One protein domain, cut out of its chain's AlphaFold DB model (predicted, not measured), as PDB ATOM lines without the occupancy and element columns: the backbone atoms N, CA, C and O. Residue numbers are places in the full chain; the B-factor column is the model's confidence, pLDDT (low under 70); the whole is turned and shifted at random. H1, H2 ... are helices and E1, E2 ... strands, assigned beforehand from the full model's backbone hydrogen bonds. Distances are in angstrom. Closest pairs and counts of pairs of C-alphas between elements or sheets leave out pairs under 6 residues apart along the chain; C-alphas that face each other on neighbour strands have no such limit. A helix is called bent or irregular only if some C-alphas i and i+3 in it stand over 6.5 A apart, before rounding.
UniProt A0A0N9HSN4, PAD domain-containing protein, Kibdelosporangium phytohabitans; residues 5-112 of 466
ATOM      1  N   VAL A   5      69.361 -69.874  25.430       95.06
ATOM      2  CA  VAL A   5      68.476 -69.811  26.596       95.06
ATOM      3  C   VAL A   5      67.050 -69.602  26.101       95.06
ATOM      4  O   VAL A   5      66.786 -68.649  25.366       95.06
ATOM      5  N   ALA A   6      66.137 -70.496  26.472       95.00
ATOM      6  CA  ALA A   6      64.722 -70.353  26.152       95.00
ATOM      7  C   ALA A   6      64.075 -69.217  26.966       95.00
ATOM      8  O   ALA A   6      64.630 -68.742  27.958       95.00
ATOM      9  N   ARG A   7      62.883 -68.772  26.541       93.25
ATOM     10  CA  ARG A   7      62.017 -67.837  27.294       93.25
ATOM     11  C   ARG A   7      62.697 -66.519  27.702       93.25
ATOM     12  O   ARG A   7      62.318 -65.893  28.686       93.25
ATOM     13  N   GLY A   8      63.731 -66.102  26.967       93.56
ATOM     14  CA  GLY A   8      64.508 -64.900  27.286       93.56
ATOM     15  C   GLY A   8      65.191 -64.946  28.660       93.56
ATOM     16  O   GLY A   8      65.445 -63.892  29.236       93.56
ATOM     17  N   GLY A   9      65.446 -66.143  29.201       95.12
ATOM     18  CA  GLY A   9      66.029 -66.328  30.533       95.12
ATOM     19  C   GLY A   9      65.061 -66.109  31.697       95.12
ATOM     20  O   GLY A   9      65.508 -65.945  32.831       95.12
ATOM     21  N   VAL A  10      63.753 -66.086  31.432       97.38
ATOM     22  CA  VAL A  10      62.710 -66.071  32.465       97.38
ATOM     23  C   VAL A  10      62.393 -67.503  32.882       97.38
ATOM     24  O   VAL A  10      62.116 -68.330  32.018       97.38
ATOM     25  N   VAL A  11      62.417 -67.768  34.187       97.88
ATOM     26  CA  VAL A  11      62.205 -69.079  34.808       97.88
ATOM     27  C   VAL A  11      60.882 -69.074  35.564       97.88
ATOM     28  O   VAL A  11      60.682 -68.208  36.414       97.88
ATOM     29  N   LEU A  12      59.972 -70.004  35.259       96.38
ATOM     30  CA  LEU A  12      58.734 -70.133  36.029       96.38
ATOM     31  C   LEU A  12      59.028 -70.649  37.445       96.38
ATOM     32  O   LEU A  12      59.905 -71.506  37.603       96.38
ATOM     33  N   PRO A  13      58.316 -70.141  38.463       96.12
ATOM     34  CA  PRO A  13      58.260 -70.799  39.760       96.12
ATOM     35  C   PRO A  13      57.480 -72.109  39.612       96.12
ATOM     36  O   PRO A  13      56.314 -72.058  39.249       96.12
ATOM     37  N   ASN A  14      58.114 -73.253  39.867       96.50
ATOM     38  CA  ASN A  14      57.493 -74.578  39.731       96.50
ATOM     39  C   ASN A  14      56.738 -74.941  41.024       96.50
ATOM     40  O   ASN A  14      57.161 -75.781  41.818       96.50
ATOM     41  N   VAL A  15      55.708 -74.146  41.335       95.38
ATOM     42  CA  VAL A  15      55.027 -74.133  42.645       95.38
ATOM     43  C   VAL A  15      53.637 -74.777  42.627       95.38
ATOM     44  O   VAL A  15      52.862 -74.592  43.572       95.38
ATOM     45  N   ASP A  16      53.322 -75.535  41.586       95.69
ATOM     46  CA  ASP A  16      52.082 -76.277  41.379       95.69
ATOM     47  C   ASP A  16      52.167 -77.752  41.831       95.69
ATOM     48  O   ASP A  16      52.889 -78.071  42.787       95.69
ATOM     49  N   ASP A  17      51.256 -78.597  41.335       95.38
ATOM     50  CA  ASP A  17      51.112 -80.017  41.711       95.38
ATOM     51  C   ASP A  17      50.668 -80.870  40.519       95.38
ATOM     52  O   ASP A  17      49.558 -81.421  40.511       95.38
ATOM     53  N   ASP A  18      51.492 -80.959  39.488       95.06
ATOM     54  CA  ASP A  18      51.120 -81.613  38.237       95.06
ATOM     55  C   ASP A  18      50.696 -83.074  38.410       95.06
ATOM     56  O   ASP A  18      49.709 -83.518  37.810       95.06
ATOM     57  N   ASP A  19      51.386 -83.795  39.293       92.81
ATOM     58  CA  ASP A  19      51.117 -85.201  39.607       92.81
ATOM     59  C   ASP A  19      50.239 -85.389  40.862       92.81
ATOM     60  O   ASP A  19      50.002 -86.521  41.294       92.81
ATOM     61  N   LEU A  20      49.721 -84.302  41.454       92.50
ATOM     62  CA  LEU A  20      48.877 -84.325  42.662       92.50
ATOM     63  C   LEU A  20      49.525 -85.044  43.866       92.50
ATOM     64  O   LEU A  20      48.840 -85.617  44.722       92.50
ATOM     65  N   ARG A  21      50.858 -85.032  43.945       92.62
ATOM     66  CA  ARG A  21      51.650 -85.809  44.917       92.62
ATOM     67  C   ARG A  21      51.561 -85.264  46.338       92.62
ATOM     68  O   ARG A  21      51.755 -85.987  47.314       92.62
ATOM     69  N   CYS A  22      51.281 -83.977  46.460       90.31
ATOM     70  CA  CYS A  22      51.386 -83.248  47.714       90.31
ATOM     71  C   CYS A  22      50.112 -83.306  48.575       90.31
ATOM     72  O   CYS A  22      50.156 -82.983  49.771       90.31
ATOM     73  N   GLY A  23      48.979 -83.727  47.999       88.12
ATOM     74  CA  GLY A  23      47.696 -83.816  48.695       88.12
ATOM     75  C   GLY A  23      47.323 -82.494  49.376       88.12
ATOM     76  O   GLY A  23      47.258 -81.447  48.737       88.12
ATOM     77  N   THR A  24      47.100 -82.529  50.692       84.62
ATOM     78  CA  THR A  24      46.734 -81.348  51.496       84.62
ATOM     79  C   THR A  24      47.920 -80.693  52.210       84.62
ATOM     80  O   THR A  24      47.705 -79.897  53.119       84.62
ATOM     81  N   THR A  25      49.164 -81.048  51.872       86.06
ATOM     82  CA  THR A  25      50.361 -80.515  52.545       86.06
ATOM     83  C   THR A  25      50.636 -79.086  52.061       86.06
ATOM     84  O   THR A  25      51.054 -78.928  50.915       86.06
ATOM     85  N   PRO A  26      50.460 -78.034  52.888       80.31
ATOM     86  CA  PRO A  26      50.454 -76.653  52.388       80.31
ATOM     87  C   PRO A  26      51.792 -76.181  51.807       80.31
ATOM     88  O   PRO A  26      51.811 -75.376  50.887       80.31
ATOM     89  N   ALA A  27      52.906 -76.681  52.346       85.12
ATOM     90  CA  ALA A  27      54.249 -76.289  51.923       85.12
ATOM     91  C   ALA A  27      54.795 -77.115  50.747       85.12
ATOM     92  O   ALA A  27      55.910 -76.852  50.316       85.12
ATOM     93  N   CYS A  28      54.062 -78.126  50.270       91.69
ATOM     94  CA  CYS A  28      54.508 -79.028  49.209       91.69
ATOM     95  C   CYS A  28      54.106 -78.482  47.832       91.69
ATOM     96  O   CYS A  28      53.004 -77.963  47.686       91.69
ATOM     97  N   ASN A  29      54.994 -78.600  46.847       94.75
ATOM     98  CA  ASN A  29      54.800 -78.281  45.426       94.75
ATOM     99  C   ASN A  29      55.849 -79.007  44.576       94.75
ATOM    100  O   ASN A  29      56.746 -79.615  45.156       94.75
ATOM    101  N   ASP A  30      55.778 -78.964  43.247       95.56
ATOM    102  CA  ASP A  30      56.709 -79.707  42.382       95.56
ATOM    103  C   ASP A  30      58.185 -79.377  42.628       95.56
ATOM    104  O   ASP A  30      58.977 -80.296  42.829       95.56
ATOM    105  N   SER A  31      58.523 -78.114  42.887       95.88
ATOM    106  CA  SER A  31      59.888 -77.716  43.263       95.88
ATOM    107  C   SER A  31      60.341 -78.086  44.687       95.88
ATOM    108  O   SER A  31      61.470 -77.774  45.072       95.88
ATOM    109  N   THR A  32      59.494 -78.705  45.522       95.00
ATOM    110  CA  THR A  32      59.909 -79.125  46.881       95.00
ATOM    111  C   THR A  32      60.749 -80.390  46.927       95.00
ATOM    112  O   THR A  32      61.389 -80.647  47.950       95.00
ATOM    113  N   ASP A  33      60.771 -81.169  45.851       92.00
ATOM    114  CA  ASP A  33      61.748 -82.231  45.681       92.00
ATOM    115  C   ASP A  33      62.704 -81.919  44.523       92.00
ATOM    116  O   ASP A  33      62.656 -80.864  43.898       92.00
ATOM    117  N   GLU A  34      63.679 -82.798  44.325       96.06
ATOM    118  CA  GLU A  34      64.704 -82.650  43.294       96.06
ATOM    119  C   GLU A  34      64.405 -83.576  42.091       96.06
ATOM    120  O   GLU A  34      65.334 -84.153  41.505       96.06
ATOM    121  N   VAL A  35      63.125 -83.794  41.756       95.88
ATOM    122  CA  VAL A  35      62.682 -84.732  40.713       95.88
ATOM    123  C   VAL A  35      61.699 -84.062  39.759       95.88
ATOM    124  O   VAL A  35      60.729 -83.466  40.190       95.88
ATOM    125  N   VAL A  36      61.923 -84.241  38.454       96.81
ATOM    126  CA  VAL A  36      60.960 -83.824  37.424       96.81
ATOM    127  C   VAL A  36      60.047 -85.005  37.101       96.81
ATOM    128  O   VAL A  36      60.505 -85.993  36.505       96.81
ATOM    129  N   ASN A  37      58.786 -84.922  37.505       91.31
ATOM    130  CA  ASN A  37      57.813 -86.005  37.448       91.31
ATOM    131  C   ASN A  37      56.833 -85.806  36.282       91.31
ATOM    132  O   ASN A  37      55.948 -84.960  36.294       91.31
ATOM    133  N   GLY A  38      56.997 -86.610  35.230       91.25
ATOM    134  CA  GLY A  38      56.104 -86.563  34.074       91.25
ATOM    135  C   GLY A  38      56.382 -85.403  33.112       91.25
ATOM    136  O   GLY A  38      57.393 -84.706  33.184       91.25
ATOM    137  N   SER A  39      55.517 -85.270  32.106       93.38
ATOM    138  CA  SER A  39      55.720 -84.308  31.018       93.38
ATOM    139  C   SER A  39      55.265 -82.892  31.357       93.38
ATOM    140  O   SER A  39      55.780 -81.967  30.746       93.38
ATOM    141  N   ARG A  40      54.301 -82.728  32.272       94.50
ATOM    142  CA  ARG A  40      53.773 -81.405  32.632       94.50
ATOM    143  C   ARG A  40      54.789 -80.614  33.459       94.50
ATOM    144  O   ARG A  40      55.207 -79.556  33.009       94.50
ATOM    145  N   ASP A  41      55.358 -81.255  34.476       96.12
ATOM    146  CA  ASP A  41      56.448 -80.691  35.278       96.12
ATOM    147  C   ASP A  41      57.661 -80.337  34.388       96.12
ATOM    148  O   ASP A  41      58.219 -79.237  34.389       96.12
ATOM    149  N   ALA A  42      57.999 -81.238  33.458       96.56
ATOM    150  CA  ALA A  42      59.036 -80.982  32.462       96.56
ATOM    151  C   ALA A  42      58.745 -79.783  31.535       96.56
ATOM    152  O   ALA A  42      59.701 -79.173  31.035       96.56
ATOM    153  N   ASP A  43      57.476 -79.458  31.270       95.44
ATOM    154  CA  ASP A  43      57.078 -78.317  30.443       95.44
ATOM    155  C   ASP A  43      57.288 -76.983  31.174       95.44
ATOM    156  O   ASP A  43      57.455 -75.951  30.513       95.44
ATOM    157  N   ASP A  44      57.383 -76.972  32.503       96.12
ATOM    158  CA  ASP A  44      57.627 -75.757  33.283       96.12
ATOM    159  C   ASP A  44      59.101 -75.366  33.359       96.12
ATOM    160  O   ASP A  44      59.437 -74.176  33.474       96.12
ATOM    161  N   LEU A  45      59.998 -76.311  33.078       97.50
ATOM    162  CA  LEU A  45      61.429 -76.059  32.976       97.50
ATOM    163  C   LEU A  45      61.770 -75.033  31.891       97.50
ATOM    164  O   LEU A  45      61.438 -75.150  30.706       97.50
ATOM    165  N   THR A  46      62.575 -74.048  32.269       97.56
ATOM    166  CA  THR A  46      63.225 -73.151  31.314       97.56
ATOM    167  C   THR A  46      64.499 -73.790  30.803       97.56
ATOM    168  O   THR A  46      65.444 -74.039  31.551       97.56
ATOM    169  N   THR A  47      64.531 -74.074  29.503       97.50
ATOM    170  CA  THR A  47      65.620 -74.859  28.927       97.50
ATOM    171  C   THR A  47      66.823 -74.018  28.510       97.50
ATOM    172  O   THR A  47      66.703 -72.910  27.981       97.50
ATOM    173  N   VAL A  48      68.016 -74.581  28.712       97.50
ATOM    174  CA  VAL A  48      69.291 -74.014  28.258       97.50
ATOM    175  C   VAL A  48      70.038 -75.058  27.438       97.50
ATOM    176  O   VAL A  48      70.410 -76.119  27.940       97.50
ATOM    177  N   ARG A  49      70.275 -74.777  26.155       97.12
ATOM    178  CA  ARG A  49      70.994 -75.686  25.260       97.12
ATOM    179  C   ARG A  49      72.491 -75.435  25.353       97.12
ATOM    180  O   ARG A  49      72.989 -74.375  24.970       97.12
ATOM    181  N   LEU A  50      73.205 -76.450  25.823       95.62
ATOM    182  CA  LEU A  50      74.642 -76.443  26.023       95.62
ATOM    183  C   LEU A  50      75.350 -77.204  24.879       95.62
ATOM    184  O   LEU A  50      75.291 -78.437  24.824       95.62
ATOM    185  N   PRO A  51      76.049 -76.498  23.969       93.44
ATOM    186  CA  PRO A  51      76.649 -77.109  22.778       93.44
ATOM    187  C   PRO A  51      77.938 -77.913  23.023       93.44
ATOM    188  O   PRO A  51      78.408 -78.601  22.122       93.44
ATOM    189  N   TYR A  52      78.538 -77.818  24.208       94.50
ATOM    190  CA  TYR A  52      79.807 -78.463  24.555       94.50
ATOM    191  C   TYR A  52      79.774 -78.979  25.991       94.50
ATOM    192  O   TYR A  52      79.017 -78.486  26.816       94.50
ATOM    193  N   ARG A  53      80.623 -79.951  26.333       96.81
ATOM    194  CA  ARG A  53      80.693 -80.438  27.715       96.81
ATOM    195  C   ARG A  53      81.344 -79.390  28.626       96.81
ATOM    196  O   ARG A  53      82.488 -79.011  28.390       96.81
ATOM    197  N   ALA A  54      80.652 -78.962  29.678       97.19
ATOM    198  CA  ALA A  54      81.160 -77.994  30.651       97.19
ATOM    199  C   ALA A  54      80.688 -78.320  32.069       97.19
ATOM    200  O   ALA A  54      79.646 -78.947  32.239       97.19
ATOM    201  N   ALA A  55      81.468 -77.897  33.068       98.12
ATOM    202  CA  ALA A  55      81.013 -77.871  34.455       98.12
ATOM    203  C   ALA A  55      79.911 -76.817  34.594       98.12
ATOM    204  O   ALA A  55      80.065 -75.727  34.033       98.12
ATOM    205  N   VAL A  56      78.833 -77.135  35.306       98.25
ATOM    206  CA  VAL A  56      77.719 -76.205  35.519       98.25
ATOM    207  C   VAL A  56      77.369 -76.066  36.996       98.25
ATOM    208  O   VAL A  56      77.612 -76.978  37.781       98.25
ATOM    209  N   ASP A  57      76.835 -74.910  37.366       97.88
ATOM    210  CA  ASP A  57      76.379 -74.588  38.720       97.88
ATOM    211  C   ASP A  57      75.198 -73.614  38.635       97.88
ATOM    212  O   ASP A  57      75.148 -72.810  37.702       97.88
ATOM    213  N   VAL A  58      74.264 -73.675  39.581       97.62
ATOM    214  CA  VAL A  58      73.128 -72.749  39.674       97.62
ATOM    215  C   VAL A  58      73.105 -72.111  41.057       97.62
ATOM    216  O   VAL A  58      73.274 -72.787  42.068       97.62
ATOM    217  N   ARG A  59      72.919 -70.791  41.107       96.94
ATOM    218  CA  ARG A  59      72.737 -70.036  42.354       96.94
ATOM    219  C   ARG A  59      71.433 -69.255  42.314       96.94
ATOM    220  O   ARG A  59      71.059 -68.755  41.254       96.94
ATOM    221  N   GLY A  60      70.804 -69.111  43.475       95.81
ATOM    222  CA  GLY A  60      69.464 -68.540  43.632       95.81
ATOM    223  C   GLY A  60      68.433 -69.619  43.989       95.81
ATOM    224  O   GLY A  60      68.817 -70.774  44.186       95.81
ATOM    225  N   PRO A  61      67.143 -69.259  44.086       96.06
ATOM    226  CA  PRO A  61      66.064 -70.193  44.398       96.06
ATOM    227  C   PRO A  61      65.722 -71.032  43.161       96.06
ATOM    228  O   PRO A  61      64.751 -70.751  42.463       96.06
ATOM    229  N   ALA A  62      66.573 -72.003  42.824       97.62
ATOM    230  CA  ALA A  62      66.423 -72.800  41.613       97.62
ATOM    231  C   ALA A  62      67.046 -74.192  41.723       97.62
ATOM    232  O   ALA A  62      68.108 -74.367  42.325       97.62
ATOM    233  N   HIS A  63      66.438 -75.147  41.025       98.38
ATOM    234  CA  HIS A  63      67.058 -76.428  40.711       98.38
ATOM    235  C   HIS A  63      67.558 -76.450  39.265       98.38
ATOM    236  O   HIS A  63      67.074 -75.731  38.386       98.38
ATOM    237  N   LEU A  64      68.570 -77.284  39.018       98.50
ATOM    238  CA  LEU A  64      69.157 -77.484  37.699       98.50
ATOM    239  C   LEU A  64      69.117 -78.961  37.335       98.50
ATOM    240  O   LEU A  64      69.667 -79.808  38.035       98.50
ATOM    241  N   PHE A  65      68.551 -79.247  36.172       98.62
ATOM    242  CA  PHE A  65      68.432 -80.586  35.626       98.62
ATOM    243  C   PHE A  65      69.123 -80.692  34.275       98.62
ATOM    244  O   PHE A  65      69.341 -79.707  33.569       98.62
ATOM    245  N   VAL A  66      69.445 -81.917  33.877       98.25
ATOM    246  CA  VAL A  66      69.930 -82.237  32.540       98.25
ATOM    247  C   VAL A  66      69.099 -83.356  31.935       98.25
ATOM    248  O   VAL A  66      68.851 -84.381  32.573       98.25
ATOM    249  N   LYS A  67      68.702 -83.183  30.675       97.94
ATOM    250  CA  LYS A  67      67.896 -84.170  29.957       97.94
ATOM    251  C   LYS A  67      68.687 -85.459  29.701       97.94
ATOM    252  O   LYS A  67      69.850 -85.418  29.270       97.94
ATOM    253  N   ARG A  68      68.074 -86.613  29.969       96.38
ATOM    254  CA  ARG A  68      68.630 -87.965  29.781       96.38
ATOM    255  C   ARG A  68      67.540 -88.888  29.237       96.38
ATOM    256  O   ARG A  68      66.648 -89.291  29.973       96.38
ATOM    257  N   GLY A  69      67.632 -89.228  27.950       92.12
ATOM    258  CA  GLY A  69      66.532 -89.907  27.259       92.12
ATOM    259  C   GLY A  69      65.268 -89.049  27.331       92.12
ATOM    260  O   GLY A  69      65.322 -87.857  27.008       92.12
ATOM    261  N   ASP A  70      64.189 -89.647  27.824       89.56
ATOM    262  CA  ASP A  70      62.895 -88.983  28.005       89.56
ATOM    263  C   ASP A  70      62.734 -88.314  29.381       89.56
ATOM    264  O   ASP A  70      61.772 -87.587  29.591       89.56
ATOM    265  N   GLY A  71      63.688 -88.511  30.299       95.50
ATOM    266  CA  GLY A  71      63.641 -87.963  31.655       95.50
ATOM    267  C   GLY A  71      64.654 -86.850  31.922       95.50
ATOM    268  O   GLY A  71      65.476 -86.477  31.074       95.50
ATOM    269  N   TRP A  72      64.630 -86.361  33.158       98.12
ATOM    270  CA  TRP A  72      65.541 -85.346  33.671       98.12
ATOM    271  C   TRP A  72      66.300 -85.872  34.881       98.12
ATOM    272  O   TRP A  72      65.767 -86.609  35.705       98.12
ATOM    273  N   LYS A  73      67.579 -85.514  34.976       97.94
ATOM    274  CA  LYS A  73      68.431 -85.850  36.115       97.94
ATOM    275  C   LYS A  73      68.900 -84.563  36.772       97.94
ATOM    276  O   LYS A  73      69.440 -83.706  36.071       97.94
ATOM    277  N   LEU A  74      68.763 -84.466  38.092       98.25
ATOM    278  CA  LEU A  74      69.339 -83.373  38.867       98.25
ATOM    279  C   LEU A  74      70.849 -83.262  38.613       98.25
ATOM    280  O   LEU A  74      71.571 -84.265  38.558       98.25
ATOM    281  N   VAL A  75      71.315 -82.028  38.467       98.25
ATOM    282  CA  VAL A  75      72.717 -81.676  38.281       98.25
ATOM    283  C   VAL A  75      73.260 -81.110  39.582       98.25
ATOM    284  O   VAL A  75      72.745 -80.126  40.106       98.25
ATOM    285  N   ARG A  76      74.328 -81.716  40.103       97.50
ATOM    286  CA  ARG A  76      75.009 -81.200  41.300       97.50
ATOM    287  C   ARG A  76      76.053 -80.135  40.918       97.50
ATOM    288  O   ARG A  76      76.597 -80.199  39.809       97.50
ATOM    289  N   PRO A  77      76.384 -79.190  41.819       97.50
ATOM    290  CA  PRO A  77      77.362 -78.139  41.544       97.50
ATOM    291  C   PRO A  77      78.693 -78.676  41.000       97.50
ATOM    292  O   PRO A  77      79.318 -79.563  41.583       97.50
ATOM    293  N   GLY A  78      79.135 -78.137  39.863       96.75
ATOM    294  CA  GLY A  78      80.391 -78.499  39.204       96.75
ATOM    295  C   GLY A  78      80.334 -79.746  38.311       96.75
ATOM    296  O   GLY A  78      81.335 -80.058  37.654       96.75
ATOM    297  N   GLU A  79      79.198 -80.449  38.224       97.94
ATOM    298  CA  GLU A  79      79.049 -81.619  37.351       97.94
ATOM    299  C   GLU A  79      79.244 -81.232  35.874       97.94
ATOM    300  O   GLU A  79      78.761 -80.205  35.392       97.94
ATOM    301  N   LYS A  80      79.987 -82.064  35.130       97.88
ATOM    302  CA  LYS A  80      80.277 -81.830  33.709       97.88
ATOM    303  C   LYS A  80      79.216 -82.454  32.812       97.88
ATOM    304  O   LYS A  80      79.249 -83.658  32.545       97.88
ATOM    305  N   VAL A  81      78.354 -81.619  32.251       97.31
ATOM    306  CA  VAL A  81      77.213 -82.023  31.419       97.31
ATOM    307  C   VAL A  81      77.303 -81.439  30.006       97.31
ATOM    308  O   VAL A  81      78.120 -80.566  29.731       97.31
ATOM    309  N   HIS A  82      76.497 -81.972  29.090       96.12
ATOM    310  CA  HIS A  82      76.294 -81.478  27.724       96.12
ATOM    311  C   HIS A  82      74.830 -81.729  27.331       96.12
ATOM    312  O   HIS A  82      74.175 -82.570  27.957       96.12
ATOM    313  N   GLY A  83      74.332 -81.037  26.302       96.31
ATOM    314  CA  GLY A  83      72.954 -81.186  25.828       96.31
ATOM    315  C   GLY A  83      72.005 -80.149  26.427       96.31
ATOM    316  O   GLY A  83      72.389 -78.998  26.612       96.31
ATOM    317  N   THR A  84      70.759 -80.534  26.685       98.06
ATOM    318  CA  THR A  84      69.730 -79.629  27.215       98.06
ATOM    319  C   THR A  84      69.710 -79.668  28.738       98.06
ATOM    320  O   THR A  84      69.579 -80.740  29.331       98.06
ATOM    321  N   LEU A  85      69.820 -78.494  29.351       98.31
ATOM    322  CA  LEU A  85      69.554 -78.256  30.764       98.31
ATOM    323  C   LEU A  85      68.130 -77.735  30.943       98.31
ATOM    324  O   LEU A  85      67.601 -77.106  30.027       98.31
ATOM    325  N   GLY A  86      67.540 -77.988  32.103       98.12
ATOM    326  CA  GLY A  86      66.253 -77.451  32.532       98.12
ATOM    327  C   GLY A  86      66.434 -76.749  33.869       98.12
ATOM    328  O   GLY A  86      67.150 -77.259  34.729       98.12
ATOM    329  N   VAL A  87      65.856 -75.563  34.000       98.25
ATOM    330  CA  VAL A  87      65.906 -74.751  35.218       98.25
ATOM    331  C   VAL A  87      64.478 -74.477  35.656       98.25
ATOM    332  O   VAL A  87      63.680 -74.006  34.845       98.25
ATOM    333  N   GLU A  88      64.187 -74.720  36.924       97.69
ATOM    334  CA  GLU A  88      62.963 -74.282  37.603       97.69
ATOM    335  C   GLU A  88      63.319 -73.323  38.730       97.69
ATOM    336  O   GLU A  88      64.426 -73.394  39.273       97.69
ATOM    337  N   ALA A  89      62.396 -72.435  39.088       97.62
ATOM    338  CA  ALA A  89      62.523 -71.627  40.288       97.62
ATOM    339  C   ALA A  89      61.757 -72.280  41.444       97.62
ATOM    340  O   ALA A  89      60.642 -72.758  41.259       97.62
ATOM    341  N   THR A  90      62.343 -72.258  42.639       96.00
ATOM    342  CA  THR A  90      61.775 -72.847  43.867       96.00
ATOM    343  C   THR A  90      61.014 -71.828  44.723       96.00
ATOM    344  O   THR A  90      60.551 -72.130  45.822       96.00
ATOM    345  N   ALA A  91      60.906 -70.584  44.247       92.62
ATOM    346  CA  ALA A  91      60.216 -69.493  44.921       92.62
ATOM    347  C   ALA A  91      59.539 -68.566  43.904       92.62
ATOM    348  O   ALA A  91      60.034 -68.381  42.795       92.62
ATOM    349  N   VAL A  92      58.431 -67.945  44.316       92.50
ATOM    350  CA  VAL A  92      57.666 -66.972  43.509       92.50
ATOM    351  C   VAL A  92      58.170 -65.534  43.643       92.50
ATOM    352  O   VAL A  92      57.836 -64.681  42.822       92.50
ATOM    353  N   THR A  93      58.955 -65.242  44.682       89.06
ATOM    354  CA  THR A  93      59.497 -63.902  44.915       89.06
ATOM    355  C   THR A  93      60.421 -63.512  43.760       89.06
ATOM    356  O   THR A  93      61.254 -64.331  43.357       89.06
ATOM    357  N   PRO A  94      60.326 -62.280  43.227       84.81
ATOM    358  CA  PRO A  94      61.233 -61.824  42.183       84.81
ATOM    359  C   PRO A  94      62.697 -61.947  42.620       84.81
ATOM    360  O   PRO A  94      63.127 -61.277  43.557       84.81
ATOM    361  N   ASP A  95      63.469 -62.779  41.920       91.44
ATOM    362  CA  ASP A  95      64.885 -62.997  42.218       91.44
ATOM    363  C   ASP A  95      65.698 -63.284  40.943       91.44
ATOM    364  O   ASP A  95      65.167 -63.636  39.879       91.44
ATOM    365  N   ARG A  96      67.016 -63.108  41.047       95.44
ATOM    366  CA  ARG A  96      67.993 -63.453  40.022       95.44
ATOM    367  C   ARG A  96      68.472 -64.884  40.235       95.44
ATOM    368  O   ARG A  96      68.867 -65.272  41.327       95.44
ATOM    369  N   ILE A  97      68.539 -65.631  39.142       97.75
ATOM    370  CA  ILE A  97      69.157 -66.954  39.104       97.75
ATOM    371  C   ILE A  97      70.447 -66.836  38.286       97.75
ATOM    372  O   ILE A  97      70.459 -66.277  37.189       97.75
ATOM    373  N   GLU A  98      71.562 -67.329  38.812       97.75
ATOM    374  CA  GLU A  98      72.848 -67.326  38.111       97.75
ATOM    375  C   GLU A  98      73.223 -68.746  37.689       97.75
ATOM    376  O   GLU A  98      73.620 -69.563  38.517       97.75
ATOM    377  N   LEU A  99      73.139 -69.032  36.386       97.88
ATOM    378  CA  LEU A  99      73.608 -70.292  35.811       97.88
ATOM    379  C   LEU A  99      75.055 -70.134  35.335       97.88
ATOM    380  O   LEU A  99      75.334 -69.463  34.341       97.88
ATOM    381  N   THR A 100      75.995 -70.774  36.018       97.94
ATOM    382  CA  THR A 100      77.404 -70.802  35.613       97.94
ATOM    383  C   THR A 100      77.663 -71.980  34.679       97.94
ATOM    384  O   THR A 100      77.282 -73.108  34.966       97.94
ATOM    385  N   ILE A 101      78.340 -71.732  33.556       96.88
ATOM    386  CA  ILE A 101      78.727 -72.721  32.542       96.88
ATOM    387  C   ILE A 101      80.221 -72.549  32.242       96.88
ATOM    388  O   ILE A 101      80.646 -71.662  31.489       96.88
ATOM    389  N   GLY A 102      81.051 -73.408  32.828       95.31
ATOM    390  CA  GLY A 102      82.505 -73.273  32.804       95.31
ATOM    391  C   GLY A 102      82.940 -71.981  33.494       95.31
ATOM    392  O   GLY A 102      82.905 -71.890  34.712       95.31
ATOM    393  N   LYS A 103      83.361 -70.980  32.711       93.19
ATOM    394  CA  LYS A 103      83.727 -69.637  33.207       93.19
ATOM    395  C   LYS A 103      82.682 -68.560  32.884       93.19
ATOM    396  O   LYS A 103      82.906 -67.394  33.187       93.19
ATOM    397  N   LYS A 104      81.594 -68.917  32.196       94.38
ATOM    398  CA  LYS A 104      80.551 -67.977  31.768       94.38
ATOM    399  C   LYS A 104      79.407 -67.993  32.770       94.38
ATOM    400  O   LYS A 104      79.010 -69.071  33.192       94.38
ATOM    401  N   VAL A 105      78.855 -66.827  33.083       96.06
ATOM    402  CA  VAL A 105      77.626 -66.701  33.875       96.06
ATOM    403  C   VAL A 105      76.493 -66.304  32.937       96.06
ATOM    404  O   VAL A 105      76.619 -65.341  32.181       96.06
ATOM    405  N   VAL A 106      75.406 -67.063  32.977       95.94
ATOM    406  CA  VAL A 106      74.161 -66.811  32.260       95.94
ATOM    407  C   VAL A 106      73.149 -66.293  33.284       95.94
ATOM    408  O   VAL A 106      72.716 -67.063  34.142       95.94
ATOM    409  N   PRO A 107      72.803 -64.995  33.253       96.62
ATOM    410  CA  PRO A 107      71.792 -64.457  34.145       96.62
ATOM    411  C   PRO A 107      70.408 -64.933  33.700       96.62
ATOM    412  O   PRO A 107      70.034 -64.805  32.535       96.62
ATOM    413  N   LEU A 108      69.657 -65.446  34.657       97.69
ATOM    414  CA  LEU A 108      68.256 -65.813  34.557       97.69
ATOM    415  C   LEU A 108      67.480 -65.027  35.625       97.69
ATOM    416  O   LEU A 108      68.071 -64.424  36.529       97.69
ATOM    417  N   ARG A 109      66.155 -65.016  35.535       97.12
ATOM    418  CA  ARG A 109      65.292 -64.389  36.543       97.12
ATOM    419  C   ARG A 109      64.018 -65.185  36.748       97.12
ATOM    420  O   ARG A 109      63.478 -65.714  35.779       97.12
ATOM    421  N   VAL A 110      63.527 -65.204  37.979       97.19
ATOM    422  CA  VAL A 110      62.196 -65.730  38.291       97.19
ATOM    423  C   VAL A 110      61.146 -64.896  37.548       97.19
ATOM    424  O   VAL A 110      61.268 -63.670  37.436       97.19
ATOM    425  N   ALA A 111      60.140 -65.559  36.983       95.81
ATOM    426  CA  ALA A 111      59.000 -64.910  36.360       95.81
ATOM    427  C   ALA A 111      58.274 -64.051  37.408       95.81
ATOM    428  O   ALA A 111      57.902 -64.571  38.458       95.81
ATOM    429  N   PRO A 112      58.075 -62.744  37.161       92.81
ATOM    430  CA  PRO A 112      57.407 -61.891  38.130       92.81
ATOM    431  C   PRO A 112      55.949 -62.318  38.280       92.81
ATOM    432  O   PRO A 112      55.256 -62.523  37.278       92.81
TER     433      PRO A 112
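Overview. This is residues 5 to 112 of the 466 residues of the protein "PAD domain-containing protein" of Kibdelosporangium phytohabitans (UniProt A0A0N9HSN4). One strongly twisted sheet of six strands folds back on itself into two leaves, E3, E2 and E4 facing E5 and E6, with the long bent strand E1 as the hinge; two short helices, H1 and H2, lie on one face. Before the sheet, residues 10 to 37 make a long stretch with no named element, and its loop round Thr 24 makes one end of the longest axis. The printed part has 108 residues, in the order H1 H2 E1 E2 E3 E4 E5 E6; the sheet's order is E3 E2 E4 E1 E5 E6, all antiparallel, and the class is mostly strand. The whole is compact, with a radius of gyration of the C-alphas of 13.3 A and spans of 43 by 31 by 22 A.

Arrangement. Start at the hinge E1, residues 46 to 59, which bends by 144 degrees at residue 53. Its residues 46 to 55 pair with E4, residues 80 to 89, where N 48 and O 85 are 2.9 A apart, within hydrogen-bond range. Its residues 56 to 59 pair with E5, residues 96 to 101, where N 57 and O 100 are 3.0 A apart. E4 bends by 101 degrees at residue 83, and its other neighbour in the sheet is E2, residues 62 to 68, antiparallel to it, with N 65 and O 86 at 2.8 A, within hydrogen-bond range. The edge strand E3, residues 71 to 74, forms a hairpin with E2, with N 66 and O 73 at 2.8 A. On the other edge E6, residues 104 to 110, forms a hairpin with E5, with N 99 and O 106 at 3.0 A. H1, residues 6 to 9, is on the sheet at a height of 6.8 A; its closest C-alphas to E6 are those of Gly 9 and Leu 108, 4.6 A apart. H2, residues 38 to 44, is on the same face at a height of 6.5 A, and has 2 of 3 O i to N i+4 pairs within range; H1 is too short for such a pair.

Along the chain. Find C-alpha 6 at (64.722, -70.353, 26.152), where H1 begins. H2 runs 10.9 A from first to last C-alpha. E1 begins at (63.225, -73.151, 31.314) and its ends are 14.9 A apart. E2 measures 19.4 A, E3 10.3 A, E4 21.5 A, E5 16.0 A and E6 19.6 A, ending at C-alpha 110, (62.196, -65.730, 38.291).

Size, cuts and confidence. The two C-alphas farthest apart are those of Thr 24 and Lys 103, 42.9 A. The printed part has no cut; the link from H1 to H2, 28 residues, is long. The mean pLDDT of the printed part is 95.2, and no printed residue is under 70.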